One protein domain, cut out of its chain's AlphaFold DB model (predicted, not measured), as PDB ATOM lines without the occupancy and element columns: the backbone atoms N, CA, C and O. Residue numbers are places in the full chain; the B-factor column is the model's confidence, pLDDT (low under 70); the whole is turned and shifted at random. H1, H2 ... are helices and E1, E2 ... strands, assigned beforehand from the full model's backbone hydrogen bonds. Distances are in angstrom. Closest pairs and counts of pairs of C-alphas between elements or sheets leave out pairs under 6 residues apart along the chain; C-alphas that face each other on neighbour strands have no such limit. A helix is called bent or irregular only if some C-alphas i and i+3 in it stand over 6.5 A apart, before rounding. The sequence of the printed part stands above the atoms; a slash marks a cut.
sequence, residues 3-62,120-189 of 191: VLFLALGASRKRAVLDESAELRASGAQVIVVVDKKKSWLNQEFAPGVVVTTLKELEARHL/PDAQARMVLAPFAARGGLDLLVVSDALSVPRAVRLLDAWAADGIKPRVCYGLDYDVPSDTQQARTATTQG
ATOM      1  N   VAL A   3     -35.189 -11.896   8.100       94.62
ATOM      2  CA  VAL A   3     -34.019 -11.021   8.219       94.62
ATOM      3  C   VAL A   3     -34.383  -9.713   8.911       94.62
ATOM      4  O   VAL A   3     -35.393  -9.078   8.594       94.62
ATOM      5  N   LEU A   4     -33.522  -9.297   9.837       94.56
ATOM      6  CA  LEU A   4     -33.602  -8.023  10.537       94.56
ATOM      7  C   LEU A   4     -32.398  -7.150  10.185       94.56
ATOM      8  O   LEU A   4     -31.272  -7.516  10.496       94.56
ATOM      9  N   PHE A   5     -32.639  -5.968   9.626       95.19
ATOM     10  CA  PHE A   5     -31.621  -4.934   9.455       95.19
ATOM     11  C   PHE A   5     -31.671  -3.951  10.624       95.19
ATOM     12  O   PHE A   5     -32.728  -3.394  10.932       95.19
ATOM     13  N   LEU A   6     -30.526  -3.693  11.252       94.31
ATOM     14  CA  LEU A   6     -30.330  -2.596  12.194       94.31
ATOM     15  C   LEU A   6     -29.574  -1.469  11.491       94.31
ATOM     16  O   LEU A   6     -28.368  -1.567  11.278       94.31
ATOM     17  N   ALA A   7     -30.297  -0.398  11.166       93.69
ATOM     18  CA  ALA A   7     -29.771   0.769  10.464       93.69
ATOM     19  C   ALA A   7     -30.105   2.058  11.238       93.69
ATOM     20  O   ALA A   7     -30.811   2.958  10.765       93.69
ATOM     21  N   LEU A   8     -29.660   2.114  12.496       90.69
ATOM     22  CA  LEU A   8     -29.972   3.197  13.432       90.69
ATOM     23  C   LEU A   8     -29.261   4.503  13.072       90.69
ATOM     24  O   LEU A   8     -29.833   5.577  13.252       90.69
ATOM     25  N   GLY A   9     -28.035   4.408  12.558       87.44
ATOM     26  CA  GLY A   9     -27.215   5.550  12.170       87.44
ATOM     27  C   GLY A   9     -27.573   6.126  10.804       87.44
ATOM     28  O   GLY A   9     -27.302   7.296  10.546       87.44
ATOM     29  N   ALA A  10     -28.200   5.324   9.938       88.06
ATOM     30  CA  ALA A  10     -28.559   5.708   8.573       88.06
ATOM     31  C   ALA A  10     -27.361   6.223   7.745       88.06
ATOM     32  O   ALA A  10     -27.528   7.061   6.859       88.06
ATOM     33  N   SER A  11     -26.149   5.738   8.038       88.00
ATOM     34  CA  SER A  11     -24.918   6.100   7.322       88.00
ATOM     35  C   SER A  11     -24.728   5.295   6.035       88.00
ATOM     36  O   SER A  11     -24.147   5.797   5.079       88.00
ATOM     37  N   ARG A  12     -25.266   4.070   5.972       89.25
ATOM     38  CA  ARG A  12     -25.198   3.169   4.809       89.25
ATOM     39  C   ARG A  12     -26.559   2.980   4.129       89.25
ATOM     40  O   ARG A  12     -26.976   1.861   3.867       89.25
ATOM     41  N   LYS A  13     -27.278   4.074   3.845       91.50
ATOM     42  CA  LYS A  13     -28.651   3.996   3.297       91.50
ATOM     43  C   LYS A  13     -28.733   3.195   2.004       91.50
ATOM     44  O   LYS A  13     -29.570   2.312   1.911       91.50
ATOM     45  N   ARG A  14     -27.839   3.477   1.052       91.06
ATOM     46  CA  ARG A  14     -27.812   2.804  -0.251       91.06
ATOM     47  C   ARG A  14     -27.616   1.295  -0.109       91.06
ATOM     48  O   ARG A  14     -28.432   0.546  -0.614       91.06
ATOM     49  N   ALA A  15     -26.623   0.876   0.675       90.81
ATOM     50  CA  ALA A  15     -26.385  -0.540   0.943       90.81
ATOM     51  C   ALA A  15     -27.608  -1.211   1.589       90.81
ATOM     52  O   ALA A  15     -28.027  -2.268   1.150       90.81
ATOM     53  N   VAL A  16     -28.255  -0.564   2.565       93.00
ATOM     54  CA  VAL A  16     -29.479  -1.108   3.178       93.00
ATOM     55  C   VAL A  16     -30.611  -1.256   2.162       93.00
ATOM     56  O   VAL A  16     -31.333  -2.246   2.214       93.00
ATOM     57  N   LEU A  17     -30.794  -0.296   1.252       94.19
ATOM     58  CA  LEU A  17     -31.811  -0.391   0.202       94.19
ATOM     59  C   LEU A  17     -31.512  -1.552  -0.748       94.19
ATOM     60  O   LEU A  17     -32.383  -2.397  -0.939       94.19
ATOM     61  N   ASP A  18     -30.286  -1.613  -1.265       93.75
ATOM     62  CA  ASP A  18     -29.856  -2.611  -2.244       93.75
ATOM     63  C   ASP A  18     -29.897  -4.029  -1.635       93.75
ATOM     64  O   ASP A  18     -30.575  -4.912  -2.159       93.75
ATOM     65  N   GLU A  19     -29.297  -4.225  -0.456       93.81
ATOM     66  CA  GLU A  19     -29.254  -5.517   0.247       93.81
ATOM     67  C   GLU A  19     -30.652  -5.981   0.700       93.81
ATOM     68  O   GLU A  19     -30.997  -7.163   0.616       93.81
ATOM     69  N   SER A  20     -31.501  -5.061   1.179       93.94
ATOM     70  CA  SER A  20     -32.873  -5.419   1.570       93.94
ATOM     71  C   SER A  20     -33.742  -5.783   0.368       93.94
ATOM     72  O   SER A  20     -34.598  -6.664   0.486       93.94
ATOM     73  N   ALA A  21     -33.521  -5.137  -0.781       93.38
ATOM     74  CA  ALA A  21     -34.201  -5.447  -2.028       93.38
ATOM     75  C   ALA A  21     -33.769  -6.812  -2.575       93.38
ATOM     76  O   ALA A  21     -34.632  -7.605  -2.949       93.38
ATOM     77  N   GLU A  22     -32.469  -7.108  -2.555       92.69
ATOM     78  CA  GLU A  22     -31.917  -8.395  -2.983       92.69
ATOM     79  C   GLU A  22     -32.512  -9.550  -2.174       92.69
ATOM     80  O   GLU A  22     -33.139 -10.452  -2.730       92.69
ATOM     81  N   LEU A  23     -32.442  -9.469  -0.843       92.38
ATOM     82  CA  LEU A  23     -33.040 -10.475   0.034       92.38
ATOM     83  C   LEU A  23     -34.540 -10.631  -0.192       92.38
ATOM     84  O   LEU A  23     -35.079 -11.741  -0.134       92.38
ATOM     85  N   ARG A  24     -35.236  -9.517  -0.436       94.00
ATOM     86  CA  ARG A  24     -36.667  -9.547  -0.711       94.00
ATOM     87  C   ARG A  24     -36.967 -10.247  -2.035       94.00
ATOM     88  O   ARG A  24     -37.913 -11.033  -2.079       94.00
ATOM     89  N   ALA A  25     -36.166 -10.003  -3.070       91.56
ATOM     90  CA  ALA A  25     -36.263 -10.681  -4.359       91.56
ATOM     91  C   ALA A  25     -36.004 -12.192  -4.230       91.56
ATOM     92  O   ALA A  25     -36.695 -12.984  -4.865       91.56
ATOM     93  N   SER A  26     -35.115 -12.608  -3.323       90.62
ATOM     94  CA  SER A  26     -34.908 -14.021  -2.960       90.62
ATOM     95  C   SER A  26     -36.045 -14.632  -2.121       90.62
ATOM     96  O   SER A  26     -35.949 -15.776  -1.677       90.62
ATOM     97  N   GLY A  27     -37.126 -13.888  -1.860       91.31
ATOM     98  CA  GLY A  27     -38.285 -14.350  -1.095       91.31
ATOM     99  C   GLY A  27     -38.141 -14.223   0.424       91.31
ATOM    100  O   GLY A  27     -39.003 -14.706   1.168       91.31
ATOM    101  N   ALA A  28     -37.089 -13.565   0.924       92.38
ATOM    102  CA  ALA A  28     -36.940 -13.328   2.352       92.38
ATOM    103  C   ALA A  28     -37.979 -12.319   2.873       92.38
ATOM    104  O   ALA A  28     -38.489 -11.436   2.171       92.38
ATOM    105  N   GLN A  29     -38.304 -12.458   4.154       92.69
ATOM    106  CA  GLN A  29     -39.080 -11.473   4.896       92.69
ATOM    107  C   GLN A  29     -38.102 -10.529   5.575       92.69
ATOM    108  O   GLN A  29     -37.331 -10.955   6.434       92.69
ATOM    109  N   VAL A  30     -38.131  -9.260   5.174       94.62
ATOM    110  CA  VAL A  30     -37.138  -8.272   5.594       94.62
ATOM    111  C   VAL A  30     -37.809  -7.196   6.435       94.62
ATOM    112  O   VAL A  30     -38.752  -6.534   5.993       94.62
ATOM    113  N   ILE A  31     -37.306  -7.015   7.655       94.69
ATOM    114  CA  ILE A  31     -37.677  -5.905   8.532       94.69
ATOM    115  C   ILE A  31     -36.454  -5.015   8.721       94.69
ATOM    116  O   ILE A  31     -35.399  -5.484   9.138       94.69
ATOM    117  N   VAL A  32     -36.605  -3.721   8.456       94.94
ATOM    118  CA  VAL A  32     -35.562  -2.710   8.654       94.94
ATOM    119  C   VAL A  32     -35.937  -1.845   9.848       94.94
ATOM    120  O   VAL A  32     -36.956  -1.149   9.841       94.94
ATOM    121  N   VAL A  33     -35.107  -1.890  10.888       93.88
ATOM    122  CA  VAL A  33     -35.254  -1.067  12.088       93.88
ATOM    123  C   VAL A  33     -34.346   0.148  11.990       93.88
ATOM    124  O   VAL A  33     -33.121   0.040  11.939       93.88
ATOM    125  N   VAL A  34     -34.972   1.320  12.030       93.81
ATOM    126  CA  VAL A  34     -34.304   2.624  11.978       93.81
ATOM    127  C   VAL A  34     -34.539   3.400  13.274       93.81
ATOM    128  O   VAL A  34     -35.543   3.194  13.960       93.81
ATOM    129  N   ASP A  35     -33.644   4.328  13.621       89.94
ATOM    130  CA  ASP A  35     -33.864   5.201  14.786       89.94
ATOM    131  C   ASP A  35     -34.987   6.213  14.502       89.94
ATOM    132  O   ASP A  35     -35.985   6.309  15.223       89.94
ATOM    133  N   LYS A  36     -34.862   6.941  13.387       88.75
ATOM    134  CA  LYS A  36     -35.815   7.972  12.960       88.75
ATOM    135  C   LYS A  36     -36.219   7.747  11.510       88.75
ATOM    136  O   LYS A  36     -35.393   7.889  10.615       88.75
ATOM    137  N   LYS A  37     -37.517   7.538  11.261       87.94
ATOM    138  CA  LYS A  37     -38.077   7.481   9.895       87.94
ATOM    139  C   LYS A  37     -37.754   8.728   9.071       87.94
ATOM    140  O   LYS A  37     -37.519   8.625   7.878       87.94
ATOM    141  N   LYS A  38     -37.655   9.894   9.727       88.25
ATOM    142  CA  LYS A  38     -37.271  11.161   9.085       88.25
ATOM    143  C   LYS A  38     -35.942  11.083   8.331       88.25
ATOM    144  O   LYS A  38     -35.816  11.687   7.275       88.25
ATOM    145  N   SER A  39     -34.984  10.302   8.830       86.75
ATOM    146  CA  SER A  39     -33.684  10.119   8.177       86.75
ATOM    147  C   SER A  39     -33.779   9.341   6.857       86.75
ATOM    148  O   SER A  39     -32.817   9.336   6.095       86.75
ATOM    149  N   TRP A  40     -34.921   8.712   6.575       89.00
ATOM    150  CA  TRP A  40     -35.157   7.832   5.430       89.00
ATOM    151  C   TRP A  40     -36.294   8.317   4.514       89.00
ATOM    152  O   TRP A  40     -36.680   7.592   3.612       89.00
ATOM    153  N   LEU A  41     -36.827   9.530   4.715       84.25
ATOM    154  CA  LEU A  41     -38.019  10.014   3.993       84.25
ATOM    155  C   LEU A  41     -37.860  10.091   2.470       84.25
ATOM    156  O   LEU A  41     -38.833   9.884   1.761       84.25
ATOM    157  N   ASN A  42     -36.654  10.368   1.978       87.62
ATOM    158  CA  ASN A  42     -36.382  10.496   0.541       87.62
ATOM    159  C   ASN A  42     -35.880   9.182  -0.071       87.62
ATOM    160  O   ASN A  42     -35.179   9.209  -1.079       87.62
ATOM    161  N   GLN A  43     -36.077   8.055   0.606       89.50
ATOM    162  CA  GLN A  43     -35.570   6.756   0.186       89.50
ATOM    163  C   GLN A  43     -36.748   5.812  -0.006       89.50
ATOM    164  O   GLN A  43     -37.584   5.667   0.888       89.50
ATOM    165  N   GLU A  44     -36.793   5.163  -1.160       90.25
ATOM    166  CA  GLU A  44     -37.828   4.192  -1.482       90.25
ATOM    167  C   GLU A  44     -37.292   2.786  -1.243       90.25
ATOM    168  O   GLU A  44     -36.310   2.363  -1.846       90.25
ATOM    169  N   PHE A  45     -37.931   2.074  -0.319       92.50
ATOM    170  CA  PHE A  45     -37.635   0.670  -0.065       92.50
ATOM    171  C   PHE A  45     -38.393  -0.219  -1.047       92.50
ATOM    172  O   PHE A  45     -39.518   0.095  -1.442       92.50
ATOM    173  N   ALA A  46     -37.800  -1.364  -1.387       91.56
ATOM    174  CA  ALA A  46     -38.434  -2.341  -2.259       91.56
ATOM    175  C   ALA A  46     -39.792  -2.827  -1.701       91.56
ATOM    176  O   ALA A  46     -39.965  -2.943  -0.478       91.56
ATOM    177  N   PRO A  47     -40.761  -3.168  -2.573       91.12
ATOM    178  CA  PRO A  47     -42.067  -3.657  -2.146       91.12
ATOM    179  C   PRO A  47     -41.985  -4.859  -1.195       91.12
ATOM    180  O   PRO A  47     -41.382  -5.895  -1.481       91.12
ATOM    181  N   GLY A  48     -42.651  -4.742  -0.046       89.44
ATOM    182  CA  GLY A  48     -42.694  -5.791   0.974       89.44
ATOM    183  C   GLY A  48     -41.550  -5.764   1.991       89.44
ATOM    184  O   GLY A  48     -41.559  -6.592   2.900       89.44
ATOM    185  N   VAL A  49     -40.617  -4.809   1.901       92.88
ATOM    186  CA  VAL A  49     -39.697  -4.495   3.002       92.88
ATOM    187  C   VAL A  49     -40.442  -3.681   4.062       92.88
ATOM    188  O   VAL A  49     -41.034  -2.640   3.775       92.88
ATOM    189  N   VAL A  50     -40.428  -4.149   5.311       92.94
ATOM    190  CA  VAL A  50     -41.120  -3.471   6.415       92.94
ATOM    191  C   VAL A  50     -40.153  -2.546   7.141       92.94
ATOM    192  O   VAL A  50     -39.268  -3.005   7.858       92.94
ATOM    193  N   VAL A  51     -40.359  -1.236   7.018       92.81
ATOM    194  CA  VAL A  51     -39.551  -0.230   7.723       92.81
ATOM    195  C   VAL A  51     -40.258   0.221   8.994       92.81
ATOM    196  O   VAL A  51     -41.375   0.745   8.967       92.81
ATOM    197  N   THR A  52     -39.598   0.056  10.134       91.44
ATOM    198  CA  THR A  52     -40.160   0.416  11.437       91.44
ATOM    199  C   THR A  52     -39.111   1.036  12.347       91.44
ATOM    200  O   THR A  52     -37.912   0.977  12.086       91.44
ATOM    201  N   THR A  53     -39.560   1.680  13.419       90.81
ATOM    202  CA  THR A  53     -38.654   2.111  14.485       90.81
ATOM    203  C   THR A  53     -38.678   1.120  15.628       90.81
ATOM    204  O   THR A  53     -39.679   0.448  15.875       90.81
ATOM    205  N   LEU A  54     -37.602   1.098  16.406       81.94
ATOM    206  CA  LEU A  54     -37.559   0.298  17.622       81.94
ATOM    207  C   LEU A  54     -38.716   0.649  18.580       81.94
ATOM    208  O   LEU A  54     -39.317  -0.239  19.171       81.94
ATOM    209  N   LYS A  55     -39.090   1.933  18.664       79.56
ATOM    210  CA  LYS A  55     -40.227   2.397  19.478       79.56
ATOM    211  C   LYS A  55     -41.573   1.881  18.976       79.56
ATOM    212  O   LYS A  55     -42.449   1.601  19.781       79.56
ATOM    213  N   GLU A  56     -41.762   1.793  17.665       83.62
ATOM    214  CA  GLU A  56     -42.988   1.240  17.077       83.62
ATOM    215  C   GLU A  56     -43.072  -0.270  17.289       83.62
ATOM    216  O   GLU A  56     -44.142  -0.787  17.612       83.62
ATOM    217  N   LEU A  57     -41.939  -0.961  17.159       77.75
ATOM    218  CA  LEU A  57     -41.841  -2.391  17.426       77.75
ATOM    219  C   LEU A  57     -42.153  -2.692  18.896       77.75
ATOM    220  O   LEU A  57     -42.932  -3.601  19.188       77.75
ATOM    221  N   GLU A  58     -41.620  -1.857  19.794       72.44
ATOM    222  CA  GLU A  58     -41.940  -1.865  21.215       72.44
ATOM    223  C   GLU A  58     -43.432  -1.581  21.456       72.44
ATOM    224  O   GLU A  58     -44.128  -2.362  22.093       72.44
ATOM    225  N   ALA A  59     -43.981  -0.496  20.912       71.94
ATOM    226  CA  ALA A  59     -45.376  -0.129  21.150       71.94
ATOM    227  C   ALA A  59     -46.372  -1.189  20.644       71.94
ATOM    228  O   ALA A  59     -47.417  -1.396  21.259       71.94
ATOM    229  N   ARG A  60     -46.054  -1.878  19.540       71.88
ATOM    230  CA  ARG A  60     -46.910  -2.925  18.960       71.88
ATOM    231  C   ARG A  60     -46.904  -4.221  19.775       71.88
ATOM    232  O   ARG A  60     -47.916  -4.916  19.789       71.88
ATOM    233  N   HIS A  61     -45.793  -4.534  20.442       61.62
ATOM    234  CA  HIS A  61     -45.607  -5.800  21.162       61.62
ATOM    235  C   HIS A  61     -45.484  -5.637  22.676       61.62
ATOM    236  O   HIS A  61     -45.303  -6.632  23.375       61.62
ATOM    237  N   LEU A  62     -45.637  -4.416  23.204       59.38
ATOM    238  CA  LEU A  62     -45.942  -4.207  24.613       59.38
ATOM    239  C   LEU A  62     -47.172  -5.059  24.909       59.38
ATOM    240  O   LEU A  62     -48.225  -4.850  24.294       59.38
ATOM    241  N   PRO A 120     -34.427  -5.094  30.192       57.53
ATOM    242  CA  PRO A 120     -33.707  -5.119  28.918       57.53
ATOM    243  C   PRO A 120     -34.148  -6.298  28.022       57.53
ATOM    244  O   PRO A 120     -34.321  -6.109  26.817       57.53
ATOM    245  N   ASP A 121     -34.463  -7.458  28.608       63.88
ATOM    246  CA  ASP A 121     -34.870  -8.669  27.872       63.88
ATOM    247  C   ASP A 121     -36.240  -8.539  27.201       63.88
ATOM    248  O   ASP A 121     -36.471  -9.081  26.120       63.88
ATOM    249  N   ALA A 122     -37.162  -7.768  27.794       68.81
ATOM    250  CA  ALA A 122     -38.474  -7.539  27.190       68.81
ATOM    251  C   ALA A 122     -38.323  -6.885  25.815       68.81
ATOM    252  O   ALA A 122     -38.967  -7.295  24.855       68.81
ATOM    253  N   GLN A 123     -37.408  -5.924  25.697       75.00
ATOM    254  CA  GLN A 123     -37.126  -5.246  24.439       75.00
ATOM    255  C   GLN A 123     -36.586  -6.218  23.380       75.00
ATOM    256  O   GLN A 123     -36.997  -6.151  22.223       75.00
ATOM    257  N   ALA A 124     -35.704  -7.137  23.773       80.44
ATOM    258  CA  ALA A 124     -35.155  -8.161  22.890       80.44
ATOM    259  C   ALA A 124     -36.243  -9.133  22.400       80.44
ATOM    260  O   ALA A 124     -36.316  -9.432  21.206       80.44
ATOM    261  N   ARG A 125     -37.158  -9.540  23.286       79.50
ATOM    262  CA  ARG A 125     -38.320 -10.377  22.943       79.50
ATOM    263  C   ARG A 125     -39.308  -9.671  22.019       79.50
ATOM    264  O   ARG A 125     -39.852 -10.286  21.110       79.50
ATOM    265  N   MET A 126     -39.519  -8.371  22.205       81.69
ATOM    266  CA  MET A 126     -40.404  -7.574  21.346       81.69
ATOM    267  C   MET A 126     -39.840  -7.402  19.938       81.69
ATOM    268  O   MET A 126     -40.607  -7.364  18.979       81.69
ATOM    269  N   VAL A 127     -38.512  -7.334  19.806       85.19
ATOM    270  CA  VAL A 127     -37.846  -7.346  18.498       85.19
ATOM    271  C   VAL A 127     -38.025  -8.696  17.799       85.19
ATOM    272  O   VAL A 127     -38.190  -8.719  16.584       85.19
ATOM    273  N   LEU A 128     -38.066  -9.801  18.550       86.25
ATOM    274  CA  LEU A 128     -38.292 -11.146  18.008       86.25
ATOM    275  C   LEU A 128     -39.756 -11.477  17.710       86.25
ATOM    276  O   LEU A 128     -40.031 -12.320  16.860       86.25
ATOM    277  N   ALA A 129     -40.702 -10.831  18.388       85.00
ATOM    278  CA  ALA A 129     -42.124 -11.151  18.287       85.00
ATOM    279  C   ALA A 129     -42.688 -11.174  16.844       85.00
ATOM    280  O   ALA A 129     -43.437 -12.105  16.537       85.00
ATOM    281  N   PRO A 130     -42.309 -10.260  15.922       86.00
ATOM    282  CA  PRO A 130     -42.707 -10.345  14.513       86.00
ATOM    283  C   PRO A 130     -42.242 -11.620  13.794       86.00
ATOM    284  O   PRO A 130     -42.867 -12.029  12.815       86.00
ATOM    285  N   PHE A 131     -41.152 -12.228  14.266       87.88
ATOM    286  CA  PHE A 131     -40.510 -13.389  13.654       87.88
ATOM    287  C   PHE A 131     -40.943 -14.717  14.291       87.88
ATOM    288  O   PHE A 131     -40.859 -15.772  13.656       87.88
ATOM    289  N   ALA A 132     -41.450 -14.680  15.528       85.06
ATOM    290  CA  ALA A 132     -41.827 -15.864  16.299       85.06
ATOM    291  C   ALA A 132     -42.893 -16.727  15.599       85.06
ATOM    292  O   ALA A 132     -42.781 -17.948  15.575       85.06
ATOM    293  N   ALA A 133     -43.886 -16.104  14.957       79.12
ATOM    294  CA  ALA A 133     -44.961 -16.816  14.257       79.12
ATOM    295  C   ALA A 133     -44.499 -17.581  12.999       79.12
ATOM    296  O   ALA A 133     -45.293 -18.290  12.387       79.12
ATOM    297  N   ARG A 134     -43.244 -17.402  12.574       79.69
ATOM    298  CA  ARG A 134     -42.713 -17.898  11.295       79.69
ATOM    299  C   ARG A 134     -41.397 -18.670  11.437       79.69
ATOM    300  O   ARG A 134     -40.699 -18.858  10.449       79.69
ATOM    301  N   GLY A 135     -41.069 -19.114  12.652       81.25
ATOM    302  CA  GLY A 135     -39.891 -19.950  12.915       81.25
ATOM    303  C   GLY A 135     -38.683 -19.226  13.517       81.25
ATOM    304  O   GLY A 135     -37.665 -19.864  13.740       81.25
ATOM    305  N   GLY A 136     -38.793 -17.934  13.846       88.69
ATOM    306  CA  GLY A 136     -37.722 -17.171  14.501       88.69
ATOM    307  C   GLY A 136     -36.826 -16.373  13.547       88.69
ATOM    308  O   GLY A 136     -37.017 -16.367  12.336       88.69
ATOM    309  N   LEU A 137     -35.895 -15.609  14.116       91.44
ATOM    310  CA  LEU A 137     -34.986 -14.752  13.353       91.44
ATOM    311  C   LEU A 137     -33.807 -15.577  12.820       91.44
ATOM    312  O   LEU A 137     -33.065 -16.144  13.619       91.44
ATOM    313  N   ASP A 138     -33.612 -15.589  11.501       91.56
ATOM    314  CA  ASP A 138     -32.525 -16.345  10.865       91.56
ATOM    315  C   ASP A 138     -31.237 -15.511  10.771       91.56
ATOM    316  O   ASP A 138     -30.143 -16.012  11.039       91.56
ATOM    317  N   LEU A 139     -31.366 -14.229  10.401       92.75
ATOM    318  CA  LEU A 139     -30.237 -13.343  10.107       92.75
ATOM    319  C   LEU A 139     -30.449 -11.934  10.678       92.75
ATOM    320  O   LEU A 139     -31.474 -11.290  10.442       92.75
ATOM    321  N   LEU A 140     -29.440 -11.438  11.389       94.25
ATOM    322  CA  LEU A 140     -29.312 -10.061  11.846       94.25
ATOM    323  C   LEU A 140     -28.228  -9.343  11.032       94.25
ATOM    324  O   LEU A 140     -27.043  -9.635  11.177       94.25
ATOM    325  N   VAL A 141     -28.627  -8.351  10.243       94.44
ATOM    326  CA  VAL A 141     -27.715  -7.477   9.500       94.44
ATOM    327  C   VAL A 141     -27.508  -6.180  10.283       94.44
ATOM    328  O   VAL A 141     -28.452  -5.435  10.540       94.44
ATOM    329  N   VAL A 142     -26.272  -5.895  10.686       94.44
ATOM    330  CA  VAL A 142     -25.887  -4.676  11.410       94.44
ATOM    331  C   VAL A 142     -25.298  -3.679  10.421       94.44
ATOM    332  O   VAL A 142     -24.105  -3.689  10.157       94.44
ATOM    333  N   SER A 143     -26.133  -2.800   9.881       91.75
ATOM    334  CA  SER A 143     -25.795  -2.010   8.691       91.75
ATOM    335  C   SER A 143     -24.922  -0.783   8.951       91.75
ATOM    336  O   SER A 143     -24.472  -0.131   8.007       91.75
ATOM    337  N   ASP A 144     -24.703  -0.410  10.211       90.19
ATOM    338  CA  ASP A 144     -23.838   0.708  10.572       90.19
ATOM    339  C   ASP A 144     -23.192   0.540  11.952       90.19
ATOM    340  O   ASP A 144     -23.706  -0.142  12.839       90.19
ATOM    341  N   ALA A 145     -22.056   1.214  12.150       89.06
ATOM    342  CA  ALA A 145     -21.312   1.180  13.407       89.06
ATOM    343  C   ALA A 145     -22.134   1.674  14.614       89.06
ATOM    344  O   ALA A 145     -21.972   1.165  15.722       89.06
ATOM    345  N   LEU A 146     -23.058   2.624  14.412       89.81
ATOM    346  CA  LEU A 146     -23.932   3.130  15.479       89.81
ATOM    347  C   LEU A 146     -24.954   2.080  15.942       89.81
ATOM    348  O   LEU A 146     -25.482   2.166  17.053       89.81
ATOM    349  N   SER A 147     -25.194   1.060  15.124       91.25
ATOM    350  CA  SER A 147     -26.078  -0.061  15.418       91.25
ATOM    351  C   SER A 147     -25.385  -1.192  16.184       91.25
ATOM    352  O   SER A 147     -26.072  -1.978  16.836       91.25
ATOM    353  N   VAL A 148     -24.046  -1.250  16.201       91.56
ATOM    354  CA  VAL A 148     -23.270  -2.331  16.845       91.56
ATOM    355  C   VAL A 148     -23.543  -2.457  18.349       91.56
ATOM    356  O   VAL A 148     -23.919  -3.549  18.779       91.56
ATOM    357  N   PRO A 149     -23.464  -1.391  19.177       91.19
ATOM    358  CA  PRO A 149     -23.723  -1.527  20.614       91.19
ATOM    359  C   PRO A 149     -25.138  -2.029  20.904       91.19
ATOM    360  O   PRO A 149     -25.401  -2.659  21.928       91.19
ATOM    361  N   ARG A 150     -26.076  -1.726  20.002       89.44
ATOM    362  CA  ARG A 150     -27.455  -2.177  20.109       89.44
ATOM    363  C   ARG A 150     -27.605  -3.641  19.710       89.44
ATOM    364  O   ARG A 150     -28.317  -4.359  20.405       89.44
ATOM    365  N   ALA A 151     -26.946  -4.053  18.632       91.56
ATOM    366  CA  ALA A 151     -26.913  -5.433  18.170       91.56
ATOM    367  C   ALA A 151     -26.369  -6.364  19.260       91.56
ATOM    368  O   ALA A 151     -27.031  -7.338  19.592       91.56
ATOM    369  N   VAL A 152     -25.246  -6.003  19.895       91.38
ATOM    370  CA  VAL A 152     -24.646  -6.781  20.996       91.38
ATOM    371  C   VAL A 152     -25.646  -7.004  22.131       91.38
ATOM    372  O   VAL A 152     -25.906  -8.139  22.504       91.38
ATOM    373  N   ARG A 153     -26.321  -5.945  22.604       89.00
ATOM    374  CA  ARG A 153     -27.331  -6.072  23.673       89.00
ATOM    375  C   ARG A 153     -28.501  -6.984  23.307       89.00
ATOM    376  O   ARG A 153     -29.084  -7.603  24.189       89.00
ATOM    377  N   LEU A 154     -28.906  -6.991  22.035       89.31
ATOM    378  CA  LEU A 154     -29.966  -7.879  21.562       89.31
ATOM    379  C   LEU A 154     -29.472  -9.326  21.517       89.31
ATOM    380  O   LEU A 154     -30.169 -10.202  22.010       89.31
ATOM    381  N   LEU A 155     -28.264  -9.553  20.999       90.25
ATOM    382  CA  LEU A 155     -27.642 -10.874  20.932       90.25
ATOM    383  C   LEU A 155     -27.411 -11.477  22.319       90.25
ATOM    384  O   LEU A 155     -27.734 -12.643  22.508       90.25
ATOM    385  N   ASP A 156     -26.940 -10.695  23.292       88.94
ATOM    386  CA  ASP A 156     -26.749 -11.158  24.672       88.94
ATOM    387  C   ASP A 156     -28.075 -11.617  25.298       88.94
ATOM    388  O   ASP A 156     -28.163 -12.697  25.885       88.94
ATOM    389  N   ALA A 157     -29.136 -10.824  25.120       86.00
ATOM    390  CA  ALA A 157     -30.467 -11.156  25.623       86.00
ATOM    391  C   ALA A 157     -31.067 -12.383  24.912       86.00
ATOM    392  O   ALA A 157     -31.700 -13.226  25.542       86.00
ATOM    393  N   TRP A 158     -30.855 -12.516  23.602       87.69
ATOM    394  CA  TRP A 158     -31.317 -13.673  22.832       87.69
ATOM    395  C   TRP A 158     -30.542 -14.943  23.165       87.69
ATOM    396  O   TRP A 158     -31.149 -16.005  23.265       87.69
ATOM    397  N   ALA A 159     -29.236 -14.838  23.408       85.56
ATOM    398  CA  ALA A 159     -28.408 -15.960  23.821       85.56
ATOM    399  C   ALA A 159     -28.857 -16.527  25.176       85.56
ATOM    400  O   ALA A 159     -28.873 -17.747  25.335       85.56
ATOM    401  N   ALA A 160     -29.286 -15.669  26.110       81.56
ATOM    402  CA  ALA A 160     -29.885 -16.093  27.379       81.56
ATOM    403  C   ALA A 160     -31.199 -16.879  27.186       81.56
ATOM    404  O   ALA A 160     -31.480 -17.799  27.950       81.56
ATOM    405  N   ASP A 161     -31.963 -16.562  26.136       80.94
ATOM    406  CA  ASP A 161     -33.185 -17.272  25.727       80.94
ATOM    407  C   ASP A 161     -32.899 -18.441  24.739       80.94
ATOM    408  O   ASP A 161     -33.829 -19.065  24.227       80.94
ATOM    409  N   GLY A 162     -31.626 -18.759  24.453       83.00
ATOM    410  CA  GLY A 162     -31.212 -19.854  23.557       83.00
ATOM    411  C   GLY A 162     -31.319 -19.560  22.054       83.00
ATOM    412  O   GLY A 162     -31.133 -20.456  21.233       83.00
ATOM    413  N   ILE A 163     -31.594 -18.313  21.673       85.94
ATOM    414  CA  ILE A 163     -31.803 -17.876  20.290       85.94
ATOM    415  C   ILE A 163     -30.488 -17.332  19.728       85.94
ATOM    416  O   ILE A 163     -29.886 -16.420  20.295       85.94
ATOM    417  N   LYS A 164     -30.035 -17.881  18.598       87.56
ATOM    418  CA  LYS A 164     -28.752 -17.529  17.971       87.56
ATOM    419  C   LYS A 164     -28.926 -17.303  16.464       87.56
ATOM    420  O   LYS A 164     -28.706 -18.236  15.694       87.56
ATOM    421  N   PRO A 165     -29.346 -16.100  16.033       90.38
ATOM    422  CA  PRO A 165     -29.383 -15.774  14.612       90.38
ATOM    423  C   PRO A 165     -27.958 -15.675  14.057       90.38
ATOM    424  O   PRO A 165     -27.012 -15.371  14.791       90.38
ATOM    425  N   ARG A 166     -27.804 -15.863  12.745       90.62
ATOM    426  CA  ARG A 166     -26.574 -15.474  12.043       90.62
ATOM    427  C   ARG A 166     -26.437 -13.953  12.099       90.62
ATOM    428  O   ARG A 166     -27.445 -13.246  12.123       90.62
ATOM    429  N   VAL A 167     -25.211 -13.438  12.143       91.69
ATOM    430  CA  VAL A 167     -24.955 -11.994  12.252       91.69
ATOM    431  C   VAL A 167     -23.938 -11.575  11.202       91.69
ATOM    432  O   VAL A 167     -22.860 -12.159  11.136       91.69
ATOM    433  N   CYS A 168     -24.248 -10.538  10.429       91.56
ATOM    434  CA  CYS A 168     -23.315  -9.940   9.475       91.56
ATOM    435  C   CYS A 168     -23.406  -8.405   9.499       91.56
ATOM    436  O   CYS A 168     -24.401  -7.833   9.939       91.56
ATOM    437  N   TYR A 169     -22.350  -7.718   9.059       85.44
ATOM    438  CA  TYR A 169     -22.333  -6.246   8.938       85.44
ATOM    439  C   TYR A 169     -22.936  -5.755   7.602       85.44
ATOM    440  O   TYR A 169     -23.292  -4.590   7.437       85.44
ATOM    441  N   GLY A 170     -23.064  -6.670   6.648       81.06
ATOM    442  CA  GLY A 170     -23.675  -6.512   5.334       81.06
ATOM    443  C   GLY A 170     -23.695  -7.877   4.656       81.06
ATOM    444  O   GLY A 170     -22.970  -8.779   5.093       81.06
ATOM    445  N   LEU A 171     -24.515  -8.041   3.621       76.19
ATOM    446  CA  LEU A 171     -24.638  -9.319   2.905       76.19
ATOM    447  C   LEU A 171     -23.312  -9.831   2.334       76.19
ATOM    448  O   LEU A 171     -23.054 -11.029   2.400       76.19
ATOM    449  N   ASP A 172     -22.422  -8.932   1.913       72.75
ATOM    450  CA  ASP A 172     -21.072  -9.278   1.440       72.75
ATOM    451  C   ASP A 172     -20.230 -10.031   2.490       72.75
ATOM    452  O   ASP A 172     -19.259 -10.714   2.165       72.75
ATOM    453  N   TYR A 173     -20.591  -9.892   3.769       66.88
ATOM    454  CA  TYR A 173     -19.926 -10.525   4.905       66.88
ATOM    455  C   TYR A 173     -20.718 -11.706   5.474       66.88
ATOM    456  O   TYR A 173     -20.347 -12.214   6.534       66.88
ATOM    457  N   ASP A 174     -21.798 -12.143   4.818       66.75
ATOM    458  CA  ASP A 174     -22.559 -13.323   5.226       66.75
ATOM    459  C   ASP A 174     -21.791 -14.612   4.885       66.75
ATOM    460  O   ASP A 174     -22.129 -15.366   3.977       66.75
ATOM    461  N   VAL A 175     -20.701 -14.856   5.611       56.88
ATOM    462  CA  VAL A 175     -19.892 -16.070   5.479       56.88
ATOM    463  C   VAL A 175     -20.427 -17.124   6.460       56.88
ATOM    464  O   VAL A 175     -20.631 -16.798   7.633       56.88
ATOM    465  N   PRO A 176     -20.654 -18.383   6.042       55.62
ATOM    466  CA  PRO A 176     -21.031 -19.460   6.955       55.62
ATOM    467  C   PRO A 176     -20.032 -19.595   8.114       55.62
ATOM    468  O   PRO A 176     -18.817 -19.543   7.906       55.62
ATOM    469  N   SER A 177     -20.541 -19.792   9.334       55.88
ATOM    470  CA  SER A 177     -19.753 -19.815  10.577       55.88
ATOM    471  C   SER A 177     -18.578 -20.808  10.552       55.88
ATOM    472  O   SER A 177     -17.533 -20.530  11.143       55.88
ATOM    473  N   ASP A 178     -18.704 -21.914   9.813       53.38
ATOM    474  CA  ASP A 178     -17.647 -22.926   9.655       53.38
ATOM    475  C   ASP A 178     -16.420 -22.389   8.901       53.38
ATOM    476  O   ASP A 178     -15.279 -22.756   9.183       53.38
ATOM    477  N   THR A 179     -16.613 -21.450   7.975       48.72
ATOM    478  CA  THR A 179     -15.513 -20.844   7.210       48.72
ATOM    479  C   THR A 179     -14.778 -19.774   8.024       48.72
ATOM    480  O   THR A 179     -13.602 -19.494   7.780       48.72
ATOM    481  N   GLN A 180     -15.447 -19.172   9.011       48.56
ATOM    482  CA  GLN A 180     -14.869 -18.118   9.844       48.56
ATOM    483  C   GLN A 180     -13.874 -18.685  10.868       48.56
ATOM    484  O   GLN A 180     -12.833 -18.069  11.089       48.56
ATOM    485  N   GLN A 181     -14.125 -19.890  11.401       50.12
ATOM    486  CA  GLN A 181     -13.175 -20.619  12.258       50.12
ATOM    487  C   GLN A 181     -11.923 -21.084  11.490       50.12
ATOM    488  O   GLN A 181     -10.811 -21.025  12.016       50.12
ATOM    489  N   ALA A 182     -12.070 -21.475  10.219       48.97
ATOM    490  CA  ALA A 182     -10.945 -21.889   9.377       48.97
ATOM    491  C   ALA A 182      -9.978 -20.731   9.044       48.97
ATOM    492  O   ALA A 182      -8.765 -20.937   8.950       48.97
ATOM    493  N   ARG A 183     -10.490 -19.499   8.900       49.59
ATOM    494  CA  ARG A 183      -9.677 -18.298   8.615       49.59
ATOM    495  C   ARG A 183      -8.899 -17.788   9.834       49.59
ATOM    496  O   ARG A 183      -7.777 -17.302   9.690       49.59
ATOM    497  N   THR A 184      -9.446 -17.922  11.043       53.09
ATOM    498  CA  THR A 184      -8.706 -17.598  12.276       53.09
ATOM    499  C   THR A 184      -7.619 -18.628  12.579       53.09
ATOM    500  O   THR A 184      -6.531 -18.235  12.997       53.09
ATOM    501  N   ALA A 185      -7.854 -19.911  12.281       53.50
ATOM    502  CA  ALA A 185      -6.848 -20.963  12.435       53.50
ATOM    503  C   ALA A 185      -5.640 -20.785  11.493       53.50
ATOM    504  O   ALA A 185      -4.500 -20.990  11.900       53.50
ATOM    505  N   THR A 186      -5.860 -20.328  10.256       53.84
ATOM    506  CA  THR A 186      -4.768 -20.078   9.294       53.84
ATOM    507  C   THR A 186      -3.936 -18.841   9.631       53.84
ATOM    508  O   THR A 186      -2.755 -18.795   9.300       53.84
ATOM    509  N   THR A 187      -4.502 -17.866  10.346       53.06
ATOM    510  CA  THR A 187      -3.770 -16.646  10.736       53.06
ATOM    511  C   THR A 187      -2.914 -16.851  11.997       53.06
ATOM    512  O   THR A 187      -1.912 -16.163  12.180       53.06
ATOM    513  N   GLN A 188      -3.251 -17.816  12.862       51.62
ATOM    514  CA  GLN A 188      -2.449 -18.135  14.056       51.62
ATOM    515  C   GLN A 188      -1.250 -19.065  13.790       51.62
ATOM    516  O   GLN A 188      -0.397 -19.190  14.661       51.62
ATOM    517  N   GLY A 189      -1.148 -19.677  12.604       49.66
ATOM    518  CA  GLY A 189      -0.057 -20.590  12.233       49.66
ATOM    519  C   GLY A 189       1.151 -19.952  11.532       49.66
ATOM    520  O   GLY A 189       2.010 -20.685  11.057       49.66
TER     521      GLY A 189
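This is residues 3 to 62 and 120 to 189 of the 191 residues of an uncharacterized protein of Streptomyces sp. MNU77 (UniProt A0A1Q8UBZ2). A twisted parallel sheet of five strands makes the middle of three layers, with H1 on one face and H3, H4 and H5 on the other. Past the E5 edge of this compact body, residues 178 to 189, of which 178 to 188 belong to H6, stick out as an arm that makes the long axis, while the four residues of H2 only graze the sheet. The printed part has 130 residues, with six named helices and five named strands in the order E1, H1, E2, H2, E3, H3, H4, E4, H5, E5, H6; the sheet runs E3, E2, E1, E4, E5, and the class is mixed, helices and strands. The whole is compact, with a radius of gyration of the C-alphas of 15.1 A, yet elongated, spanning 49 by 32 by 28 A.

Strand beside strand, the sheet runs E3 at residues 50 to 53, E2 at 29 to 34, E1 at 3 to 7, E4 at 139 to 142 and E5 at 166 to 168, and from edge to edge the strands' lines turn by 79 degrees. E3 and E5 are edge strands. E2 and E1 are parallel at 18 degrees, with N 5 and O 31 within hydrogen-bond range at 2.8 A. E1 and E4 are parallel at 9 degrees, with N 6 and O 141 at 2.8 A. E3 and E2 are parallel at 28 degrees, with N 32 and O 50 at 2.8 A; E4 and E5 are parallel at 25 degrees, with N 140 and O 166 at 2.8 A. H1, residues 13 to 25, is over E2 and E1 at a height over the sheet of 9.4 A and runs along the strands, at 9 degrees to E1 on the local plane; its closest C-alphas to E2 are those of Arg 24 and Val 30, 6.4 A. H5, residues 145 to 160, is on the opposite face, over E4 at a height over the sheet of 9.6 A, along the strands at 3 degrees to E4 on the local plane. H4, residues 120 to 132, is on the sheet and touches H5 with residues 120 to 125 alone, about perpendicular at 86 degrees, closest at the C-alphas of Ala 124 and Leu 154, 5.4 A. H3, residues 54 to 61, touches H4 at the C-alphas of His 61 and Met 126, 5.5 A, only just about perpendicular at 70.1 degrees. H2, residues 37 to 40, is close to H1 but not clearly touching, with the C-alphas of Lys 13 and Trp 40 7.8 A apart. H6, residues 177 to 188, is not on the sheet and touches no helix. E1, H1, E2, then E2, H2, E3, then E4, H5, E5 are strand-helix-strand units, parallel neighbour strands with a helix between, each with a right-handed crossover. In H1 and H3 every O i to N i+4 pair is within hydrogen-bond range, against 7 of 9 in H4, 10 of 12 in H5 and 7 of 8 in H6; H2 is too short for such a pair.

E1 begins at C-alpha 3, (-34.019, -11.021, 8.219). E2 is 16.5 A long and E1 12.7 A. H5 is 23.8 A long, H4 18.5 A, H1 18.2 A, H6 17.7 A and H3 10.7 A. H4 and H5 are irregular, but only just: C-alphas 127 and 130 are 7.0 A apart, and C-alphas 146 and 149 are 6.9 A apart. H6 ends at C-alpha 188, (-2.449, -18.135, 14.056).

The C-alphas farthest apart are those of Arg 60 and Gly 189, 50.5 A. Residues 63 to 119 are not printed, and C-alphas 62 and 120 are 13.0 A apart across this cut, which lies in the link from H3 to H4. Of the links that are printed whole, none is long. Mean pLDDT of the printed part is 82.9; residues 61 to 62, 120 to 122 and 173 to 189 are under 70.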